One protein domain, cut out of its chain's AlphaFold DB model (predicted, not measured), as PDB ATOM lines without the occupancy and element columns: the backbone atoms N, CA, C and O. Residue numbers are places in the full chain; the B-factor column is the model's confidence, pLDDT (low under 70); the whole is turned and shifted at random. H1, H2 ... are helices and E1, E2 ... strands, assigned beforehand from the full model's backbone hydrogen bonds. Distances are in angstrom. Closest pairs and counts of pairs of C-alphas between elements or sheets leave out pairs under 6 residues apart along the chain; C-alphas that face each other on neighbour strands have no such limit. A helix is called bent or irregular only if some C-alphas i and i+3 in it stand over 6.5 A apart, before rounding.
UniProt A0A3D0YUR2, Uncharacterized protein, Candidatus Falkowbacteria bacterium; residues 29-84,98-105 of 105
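This is residues 29 to 84 and 98 to 105 of the 105 residues of an uncharacterized protein of Candidatus Falkowbacteria bacterium (UniProt A0A3D0YUR2). A short strand, E1, lies in the middle of a row of extended pieces, between the short stretch 69 to 70 on one side and the two-stranded antiparallel ribbon E2 - E3, beyond a gap, on the other. The helices H1 and H2 lie to one side of this row, apart from each other; the link from H2 to E2 loops out to the other side at residues 72 to 79, and E3 runs out beyond E2. The printed part has 64 residues, with two named helices and three named strands in the order H1, E1, H2, E2, E3; its class is mixed, helices and strands. It is compact, with a radius of gyration of the C-alphas of 12.3 A and spans of 37 by 27 by 18 A.

H1, residues 32 to 41, and E1, residues 43 to 46, meet only through their link, a tight one of 1 residue. E1 pairs with no named strand, but its residues 45 to 46 pair with residues 69 to 70, parallel. A tight link of 4 residues joins E1 to H2, residues 51 to 60; the closest C-alphas of the two are those of Phe 46 and Asp 54, 6.5 A apart. H1 and H2 are apart. E2, residues 81 to 84, is near E1, with 5 pairs of C-alphas within 10 A. E2 and E3, residues 98 to 104, are antiparallel neighbours, with 144 degrees between their directions. N 84 and O 98, at 2.8 A, and N 100 and O 82, at 2.8 A, are within hydrogen-bond range. H1 is apart from E2 and from E3. O i to N i+4 pairs are within hydrogen-bond range in 4 of 6 cases in H1 and 5 of 6 in H2.

H1 begins at C-alpha 32 (12.364, 114.094, 7.566) and is 14.9 A long; it is neither bent nor irregular, but only just: C-alphas 37 and 40 are 6.1 A apart. H2 is 14.6 A long, from C-alpha 51 (-1.507, 106.349, -9.491). E1 measures 9.8 A and E2 10.0 A. E3 is 19.2 A long and ends at C-alpha 104 (-13.451, 121.091, 15.754).

The two C-alphas farthest apart are those of Ser 66 and Asn 105, 38.6 A; Asn 105 is the chain's last residue. Residues 85 to 97 are not printed, and C-alphas 84 and 98 are 5.1 A apart across this cut. The link from H2 to E2 is long, with 20 residues. The mean pLDDT of the printed part is 82.2; residues 74 to 79 and 103 to 105 are under 70.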
ATOM      1  N   GLN A  29       4.677 122.080   8.754       91.38
ATOM      2  CA  GLN A  29       5.672 121.359   7.970       91.38
ATOM      3  C   GLN A  29       6.318 120.277   8.844       91.38
ATOM      4  O   GLN A  29       6.680 120.532   9.993       91.38
ATOM      5  N   ILE A  30       6.472 119.076   8.291       91.19
ATOM      6  CA  ILE A  30       7.061 117.925   8.974       91.19
ATOM      7  C   ILE A  30       8.489 117.726   8.474       91.19
ATOM      8  O   ILE A  30       8.746 117.698   7.269       91.19
ATOM      9  N   SER A  31       9.430 117.574   9.405       88.81
ATOM     10  CA  SER A  31      10.818 117.254   9.075       88.81
ATOM     11  C   SER A  31      10.978 115.789   8.655       88.81
ATOM     12  O   SER A  31      10.178 114.919   9.006       88.81
ATOM     13  N   GLN A  32      12.070 115.476   7.954       83.88
ATOM     14  CA  GLN A  32      12.364 114.094   7.566       83.88
ATOM     15  C   GLN A  32      12.504 113.157   8.781       83.88
ATOM     16  O   GLN A  32      12.101 111.995   8.724       83.88
ATOM     17  N   GLU A  33      13.036 113.655   9.900       87.12
ATOM     18  CA  GLU A  33      13.137 112.884  11.143       87.12
ATOM     19  C   GLU A  33      11.764 112.533  11.723       87.12
ATOM     20  O   GLU A  33      11.553 111.400  12.156       87.12
ATOM     21  N   GLN A  34      10.818 113.475  11.708       88.25
ATOM     22  CA  GLN A  34       9.452 113.234  12.173       88.25
ATOM     23  C   GLN A  34       8.727 112.218  11.279       88.25
ATOM     24  O   GLN A  34       8.097 111.298  11.799       88.25
ATOM     25  N   LEU A  35       8.884 112.311   9.952       86.62
ATOM     26  CA  LEU A  35       8.355 111.304   9.020       86.62
ATOM     27  C   LEU A  35       8.899 109.909   9.322       86.62
ATOM     28  O   LEU A  35       8.142 108.939   9.337       86.62
ATOM     29  N   ASN A  36      10.201 109.803   9.595       86.00
ATOM     30  CA  ASN A  36      10.828 108.524   9.913       86.00
ATOM     31  C   ASN A  36      10.251 107.887  11.185       86.00
ATOM     32  O   ASN A  36      10.084 106.670  11.206       86.00
ATOM     33  N   ARG A  37       9.897 108.681  12.206       86.62
ATOM     34  CA  ARG A  37       9.211 108.178  13.413       86.62
ATOM     35  C   ARG A  37       7.813 107.651  13.091       86.62
ATOM     36  O   ARG A  37       7.460 106.544  13.491       86.62
ATOM     37  N   TYR A  38       7.047 108.387  12.287       86.81
ATOM     38  CA  TYR A  38       5.698 107.962  11.913       86.81
ATOM     39  C   TYR A  38       5.674 106.626  11.161       86.81
ATOM     40  O   TYR A  38       4.779 105.824  11.403       86.81
ATOM     41  N   ARG A  39       6.680 106.314  10.335       84.69
ATOM     42  CA  ARG A  39       6.744 105.048   9.570       84.69
ATOM     43  C   ARG A  39       6.619 103.776  10.401       84.69
ATOM     44  O   ARG A  39       6.102 102.783   9.897       84.69
ATOM     45  N   SER A  40       7.096 103.772  11.642       83.38
ATOM     46  CA  SER A  40       6.942 102.616  12.534       83.38
ATOM     47  C   SER A  40       5.597 102.591  13.263       83.38
ATOM     48  O   SER A  40       5.104 101.514  13.616       83.38
ATOM     49  N   GLU A  41       4.995 103.759  13.471       86.75
ATOM     50  CA  GLU A  41       3.910 103.982  14.430       86.75
ATOM     51  C   GLU A  41       2.529 104.067  13.775       86.75
ATOM     52  O   GLU A  41       1.534 103.729  14.415       86.75
ATOM     53  N   VAL A  42       2.463 104.467  12.504       88.75
ATOM     54  CA  VAL A  42       1.209 104.728  11.786       88.75
ATOM     55  C   VAL A  42       1.126 103.925  10.492       88.75
ATOM     56  O   VAL A  42       2.145 103.556   9.908       88.75
ATOM     57  N   ASP A  43      -0.096 103.699  10.021       89.19
ATOM     58  CA  ASP A  43      -0.350 103.184   8.679       89.19
ATOM     59  C   ASP A  43      -0.669 104.347   7.731       89.19
ATOM     60  O   ASP A  43      -1.573 105.148   7.983       89.19
ATOM     61  N   PHE A  44       0.064 104.435   6.620       90.12
ATOM     62  CA  PHE A  44      -0.175 105.448   5.596       90.12
ATOM     63  C   PHE A  44      -1.194 104.959   4.573       90.12
ATOM     64  O   PHE A  44      -1.018 103.906   3.955       90.12
ATOM     65  N   ILE A  45      -2.243 105.751   4.370       89.69
ATOM     66  CA  ILE A  45      -3.319 105.466   3.427       89.69
ATOM     67  C   ILE A  45      -3.256 106.484   2.297       89.69
ATOM     68  O   ILE A  45      -3.530 107.660   2.501       89.69
ATOM     69  N   PHE A  46      -2.904 106.040   1.096       89.50
ATOM     70  CA  PHE A  46      -2.791 106.911  -0.068       89.50
ATOM     71  C   PHE A  46      -4.169 107.140  -0.681       89.50
ATOM     72  O   PHE A  46      -4.860 106.183  -1.043       89.50
ATOM     73  N   ALA A  47      -4.564 108.406  -0.768       86.00
ATOM     74  CA  ALA A  47      -5.820 108.844  -1.354       86.00
ATOM     75  C   ALA A  47      -5.533 109.965  -2.360       86.00
ATOM     76  O   ALA A  47      -5.811 111.133  -2.106       86.00
ATOM     77  N   LEU A  48      -4.937 109.588  -3.494       82.56
ATOM     78  CA  LEU A  48      -4.554 110.489  -4.583       82.56
ATOM     79  C   LEU A  48      -5.383 110.186  -5.838       82.56
ATOM     80  O   LEU A  48      -5.903 109.080  -6.007       82.56
ATOM     81  N   LYS A  49      -5.503 111.172  -6.736       74.88
ATOM     82  CA  LYS A  49      -6.170 110.987  -8.042       74.88
ATOM     83  C   LYS A  49      -5.283 110.252  -9.049       74.88
ATOM     84  O   LYS A  49      -5.807 109.562  -9.919       74.88
ATOM     85  N   ASP A  50      -3.964 110.410  -8.941       80.56
ATOM     86  CA  ASP A  50      -2.980 109.869  -9.881       80.56
ATOM     87  C   ASP A  50      -2.173 108.716  -9.261       80.56
ATOM     88  O   ASP A  50      -1.452 108.876  -8.272       80.56
ATOM     89  N   HIS A  51      -2.245 107.543  -9.894       74.06
ATOM     90  CA  HIS A  51      -1.507 106.349  -9.491       74.06
ATOM     91  C   HIS A  51       0.017 106.476  -9.600       74.06
ATOM     92  O   HIS A  51       0.743 105.839  -8.829       74.06
ATOM     93  N   GLY A  52       0.527 107.259 -10.554       81.38
ATOM     94  CA  GLY A  52       1.961 107.519 -10.679       81.38
ATOM     95  C   GLY A  52       2.481 108.318  -9.485       81.38
ATOM     96  O   GLY A  52       3.551 108.019  -8.940       81.38
ATOM     97  N   LEU A  53       1.666 109.266  -9.028       86.44
ATOM     98  CA  LEU A  53       1.959 110.114  -7.885       86.44
ATOM     99  C   LEU A  53       1.953 109.328  -6.569       86.44
ATOM    100  O   LEU A  53       2.874 109.510  -5.772       86.44
ATOM    101  N   ASP A  54       1.031 108.366  -6.393       86.94
ATOM    102  CA  ASP A  54       1.034 107.439  -5.244       86.94
ATOM    103  C   ASP A  54       2.417 106.816  -5.027       86.94
ATOM    104  O   ASP A  54       2.944 106.781  -3.916       86.94
ATOM    105  N   MET A  55       3.015 106.303  -6.105       88.69
ATOM    106  CA  MET A  55       4.281 105.580  -6.029       88.69
ATOM    107  C   MET A  55       5.466 106.521  -5.811       88.69
ATOM    108  O   MET A  55       6.403 106.176  -5.090       88.69
ATOM    109  N   ALA A  56       5.448 107.711  -6.416       89.56
ATOM    110  CA  ALA A  56       6.456 108.737  -6.163       89.56
ATOM    111  C   ALA A  56       6.459 109.166  -4.688       89.56
ATOM    112  O   ALA A  56       7.505 109.152  -4.036       89.56
ATOM    113  N   MET A  57       5.274 109.442  -4.148       90.81
ATOM    114  CA  MET A  57       5.069 109.841  -2.760       90.81
ATOM    115  C   MET A  57       5.414 108.717  -1.780       90.81
ATOM    116  O   MET A  57       6.135 108.948  -0.809       90.81
ATOM    117  N   ALA A  58       5.006 107.476  -2.063       90.38
ATOM    118  CA  ALA A  58       5.375 106.316  -1.255       90.38
ATOM    119  C   ALA A  58       6.893 106.134  -1.167       90.38
ATOM    120  O   ALA A  58       7.422 105.944  -0.073       90.38
ATOM    121  N   ARG A  59       7.614 106.276  -2.287       88.75
ATOM    122  CA  ARG A  59       9.083 106.215  -2.296       88.75
ATOM    123  C   ARG A  59       9.718 107.328  -1.470       88.75
ATOM    124  O   ARG A  59      10.647 107.045  -0.720       88.75
ATOM    125  N   SER A  60       9.205 108.556  -1.559       88.50
ATOM    126  CA  SER A  60       9.666 109.680  -0.727       88.50
ATOM    127  C   SER A  60       9.453 109.425   0.772       88.50
ATOM    128  O   SER A  60      10.309 109.773   1.586       88.50
ATOM    129  N   LEU A  61       8.368 108.739   1.135       88.94
ATOM    130  CA  LEU A  61       8.101 108.281   2.500       88.94
ATOM    131  C   LEU A  61       8.862 106.996   2.869       88.94
ATOM    132  O   LEU A  61       8.722 106.499   3.983       88.94
ATOM    133  N   GLY A  62       9.654 106.421   1.959       88.06
ATOM    134  CA  GLY A  62      10.345 105.146   2.157       88.06
ATOM    135  C   GLY A  62       9.403 103.946   2.315       88.06
ATOM    136  O   GLY A  62       9.779 102.926   2.894       88.06
ATOM    137  N   ILE A  63       8.164 104.052   1.852       88.69
ATOM    138  CA  ILE A  63       7.183 102.971   1.891       88.69
ATOM    139  C   ILE A  63       7.401 102.104   0.647       88.69
ATOM    140  O   ILE A  63       7.371 102.621  -0.473       88.69
ATOM    141  N   PRO A  64       7.647 100.790   0.802       87.62
ATOM    142  CA  PRO A  64       7.815  99.916  -0.347       87.62
ATOM    143  C   PRO A  64       6.506  99.841  -1.138       87.62
ATOM    144  O   PRO A  64       5.427  99.785  -0.552       87.62
ATOM    145  N   CYS A  65       6.590  99.787  -2.470       83.06
ATOM    146  CA  CYS A  65       5.410  99.800  -3.345       83.06
ATOM    147  C   CYS A  65       4.391  98.690  -3.020       83.06
ATOM    148  O   CYS A  65       3.194  98.880  -3.215       83.06
ATOM    149  N   SER A  66       4.859  97.546  -2.507       84.56
ATOM    150  CA  SER A  66       4.027  96.413  -2.082       84.56
ATOM    151  C   SER A  66       3.218  96.667  -0.806       84.56
ATOM    152  O   SER A  66       2.247  95.958  -0.565       84.56
ATOM    153  N   ALA A  67       3.598  97.661   0.001       84.81
ATOM    154  CA  ALA A  67       2.916  98.043   1.238       84.81
ATOM    155  C   ALA A  67       2.015  99.279   1.067       84.81
ATOM    156  O   ALA A  67       1.449  99.769   2.042       84.81
ATOM    157  N   VAL A  68       1.887  99.805  -0.155       85.81
ATOM    158  CA  VAL A  68       1.047 100.973  -0.435       85.81
ATOM    159  C   VAL A  68      -0.422 100.570  -0.365       85.81
ATOM    160  O   VAL A  68      -0.937  99.886  -1.251       85.81
ATOM    161  N   VAL A  69      -1.105 101.036   0.677       87.44
ATOM    162  CA  VAL A  69      -2.555 100.893   0.824       87.44
ATOM    163  C   VAL A  69      -3.232 102.091   0.172       87.44
ATOM    164  O   VAL A  69      -2.969 103.232   0.545       87.44
ATOM    165  N   ARG A  70      -4.118 101.828  -0.791       87.31
ATOM    166  CA  ARG A  70      -4.878 102.860  -1.502       87.31
ATOM    167  C   ARG A  70      -6.322 102.883  -1.050       87.31
ATOM    168  O   ARG A  70      -6.939 101.829  -0.892       87.31
ATOM    169  N   LYS A  71      -6.875 104.082  -0.917       83.44
ATOM    170  CA  LYS A  71      -8.313 104.298  -0.776       83.44
ATOM    171  C   LYS A  71      -8.769 105.407  -1.721       83.44
ATOM    172  O   LYS A  71      -7.991 106.311  -2.010       83.44
ATOM    173  N   PRO A  72     -10.018 105.354  -2.209       75.75
ATOM    174  CA  PRO A  72     -10.588 106.472  -2.943       75.75
ATOM    175  C   PRO A  72     -10.605 107.730  -2.068       75.75
ATOM    176  O   PRO A  72     -10.749 107.638  -0.845       75.75
ATOM    177  N   ILE A  73     -10.497 108.897  -2.703       71.00
ATOM    178  CA  ILE A  73     -10.638 110.188  -2.025       71.00
ATOM    179  C   ILE A  73     -12.035 110.260  -1.408       71.00
ATOM    180  O   ILE A  73     -13.043 110.283  -2.117       71.00
ATOM    181  N   ALA A  74     -12.095 110.270  -0.078       65.69
ATOM    182  CA  ALA A  74     -13.324 110.566   0.639       65.69
ATOM    183  C   ALA A  74     -13.615 112.070   0.530       65.69
ATOM    184  O   ALA A  74     -12.692 112.878   0.536       65.69
ATOM    185  N   ARG A  75     -14.892 112.455   0.444       58.94
ATOM    186  CA  ARG A  75     -15.289 113.877   0.438       58.94
ATOM    187  C   ARG A  75     -15.203 114.535   1.818       58.94
ATOM    188  O   ARG A  75     -15.325 115.745   1.922       58.94
ATOM    189  N   GLU A  76     -14.986 113.750   2.871       61.94
ATOM    190  CA  GLU A  76     -15.025 114.232   4.248       61.94
ATOM    191  C   GLU A  76     -13.957 113.527   5.084       61.94
ATOM    192  O   GLU A  76     -14.076 112.350   5.421       61.94
ATOM    193  N   TRP A  77     -12.884 114.248   5.404       69.06
ATOM    194  CA  TRP A  77     -11.757 113.730   6.190       69.06
ATOM    195  C   TRP A  77     -11.872 114.165   7.663       69.06
ATOM    196  O   TRP A  77     -10.872 114.402   8.339       69.06
ATOM    197  N   HIS A  78     -13.103 114.303   8.174       64.06
ATOM    198  CA  HIS A  78     -13.354 114.737   9.551       64.06
ATOM    199  C   HIS A  78     -12.659 113.820  10.565       64.06
ATOM    200  O   HIS A  78     -12.783 112.594  10.515       64.06
ATOM    201  N   GLY A  79     -11.920 114.433  11.496       68.31
ATOM    202  CA  GLY A  79     -11.190 113.723  12.547       68.31
ATOM    203  C   GLY A  79     -10.024 112.861  12.049       68.31
ATOM    204  O   GLY A  79      -9.483 112.088  12.835       68.31
ATOM    205  N   GLN A  80      -9.642 112.965  10.771       76.94
ATOM    206  CA  GLN A  80      -8.485 112.264  10.221       76.94
ATOM    207  C   GLN A  80      -7.236 113.141  10.286       76.94
ATOM    208  O   GLN A  80      -7.291 114.359  10.104       76.94
ATOM    209  N   THR A  81      -6.096 112.493  10.492       83.31
ATOM    210  CA  THR A  81      -4.785 113.123  10.356       83.31
ATOM    211  C   THR A  81      -4.340 113.031   8.905       83.31
ATOM    212  O   THR A  81      -4.342 111.947   8.311       83.31
ATOM    213  N   ILE A  82      -3.950 114.168   8.337       87.19
ATOM    214  CA  ILE A  82      -3.734 114.304   6.898       87.19
ATOM    215  C   ILE A  82      -2.296 114.715   6.649       87.19
ATOM    216  O   ILE A  82      -1.828 115.705   7.201       87.19
ATOM    217  N   LEU A  83      -1.595 113.967   5.811       90.62
ATOM    218  CA  LEU A  83      -0.260 114.290   5.351       90.62
ATOM    219  C   LEU A  83      -0.319 114.728   3.889       90.62
ATOM    220  O   LEU A  83      -0.675 113.956   3.002       90.62
ATOM    221  N   VAL A  84       0.055 115.976   3.645       89.81
ATOM    222  CA  VAL A  84       0.066 116.576   2.316       89.81
ATOM    223  C   VAL A  84       1.490 116.631   1.803       89.81
ATOM    224  O   VAL A  84       2.353 117.244   2.437       89.81
ATOM    225  N   TYR A  98       3.621 118.232   4.807       89.88
ATOM    226  CA  TYR A  98       2.851 119.015   5.765       89.88
ATOM    227  C   TYR A  98       1.842 118.112   6.457       89.88
ATOM    228  O   TYR A  98       1.129 117.363   5.796       89.88
ATOM    229  N   LEU A  99       1.768 118.186   7.780       89.25
ATOM    230  CA  LEU A  99       0.701 117.560   8.541       89.25
ATOM    231  C   LEU A  99      -0.395 118.584   8.774       89.25
ATOM    232  O   LEU A  99      -0.146 119.695   9.252       89.25
ATOM    233  N   LEU A 100      -1.606 118.171   8.455       83.00
ATOM    234  CA  LEU A 100      -2.814 118.923   8.684       83.00
ATOM    235  C   LEU A 100      -3.626 118.232   9.764       83.00
ATOM    236  O   LEU A 100      -3.854 117.019   9.735       83.00
ATOM    237  N   SER A 101      -4.037 119.036  10.735       75.50
ATOM    238  CA  SER A 101      -4.939 118.636  11.807       75.50
ATOM    239  C   SER A 101      -6.204 119.475  11.698       75.50
ATOM    240  O   SER A 101      -6.143 120.706  11.708       75.50
ATOM    241  N   ILE A 102      -7.340 118.795  11.545       70.00
ATOM    242  CA  ILE A 102      -8.665 119.410  11.521       70.00
ATOM    243  C   ILE A 102      -9.181 119.407  12.958       70.00
ATOM    244  O   ILE A 102      -9.553 118.357  13.483       70.00
ATOM    245  N   CYS A 103      -9.184 120.574  13.595       61.84
ATOM    246  CA  CYS A 103      -9.722 120.726  14.940       61.84
ATOM    247  C   CYS A 103     -11.189 121.173  14.848       61.84
ATOM    248  O   CYS A 103     -11.476 122.125  14.111       61.84
ATOM    249  N   PRO A 104     -12.122 120.520  15.566       59.62
ATOM    250  CA  PRO A 104     -13.451 121.091  15.754       59.62
ATOM    251  C   PRO A 104     -13.324 122.452  16.459       59.62
ATOM    252  O   PRO A 104     -12.434 122.626  17.297       59.62
ATOM    253  N   ASN A 105     -14.175 123.407  16.075       54.22
ATOM    254  CA  ASN A 105     -14.338 124.673  16.798       54.22
ATOM    255  C   ASN A 105     -14.904 124.467  18.206       54.22
ATOM    256  O   ASN A 105     -15.739 123.549  18.380       54.22
TER     257      ASN A 105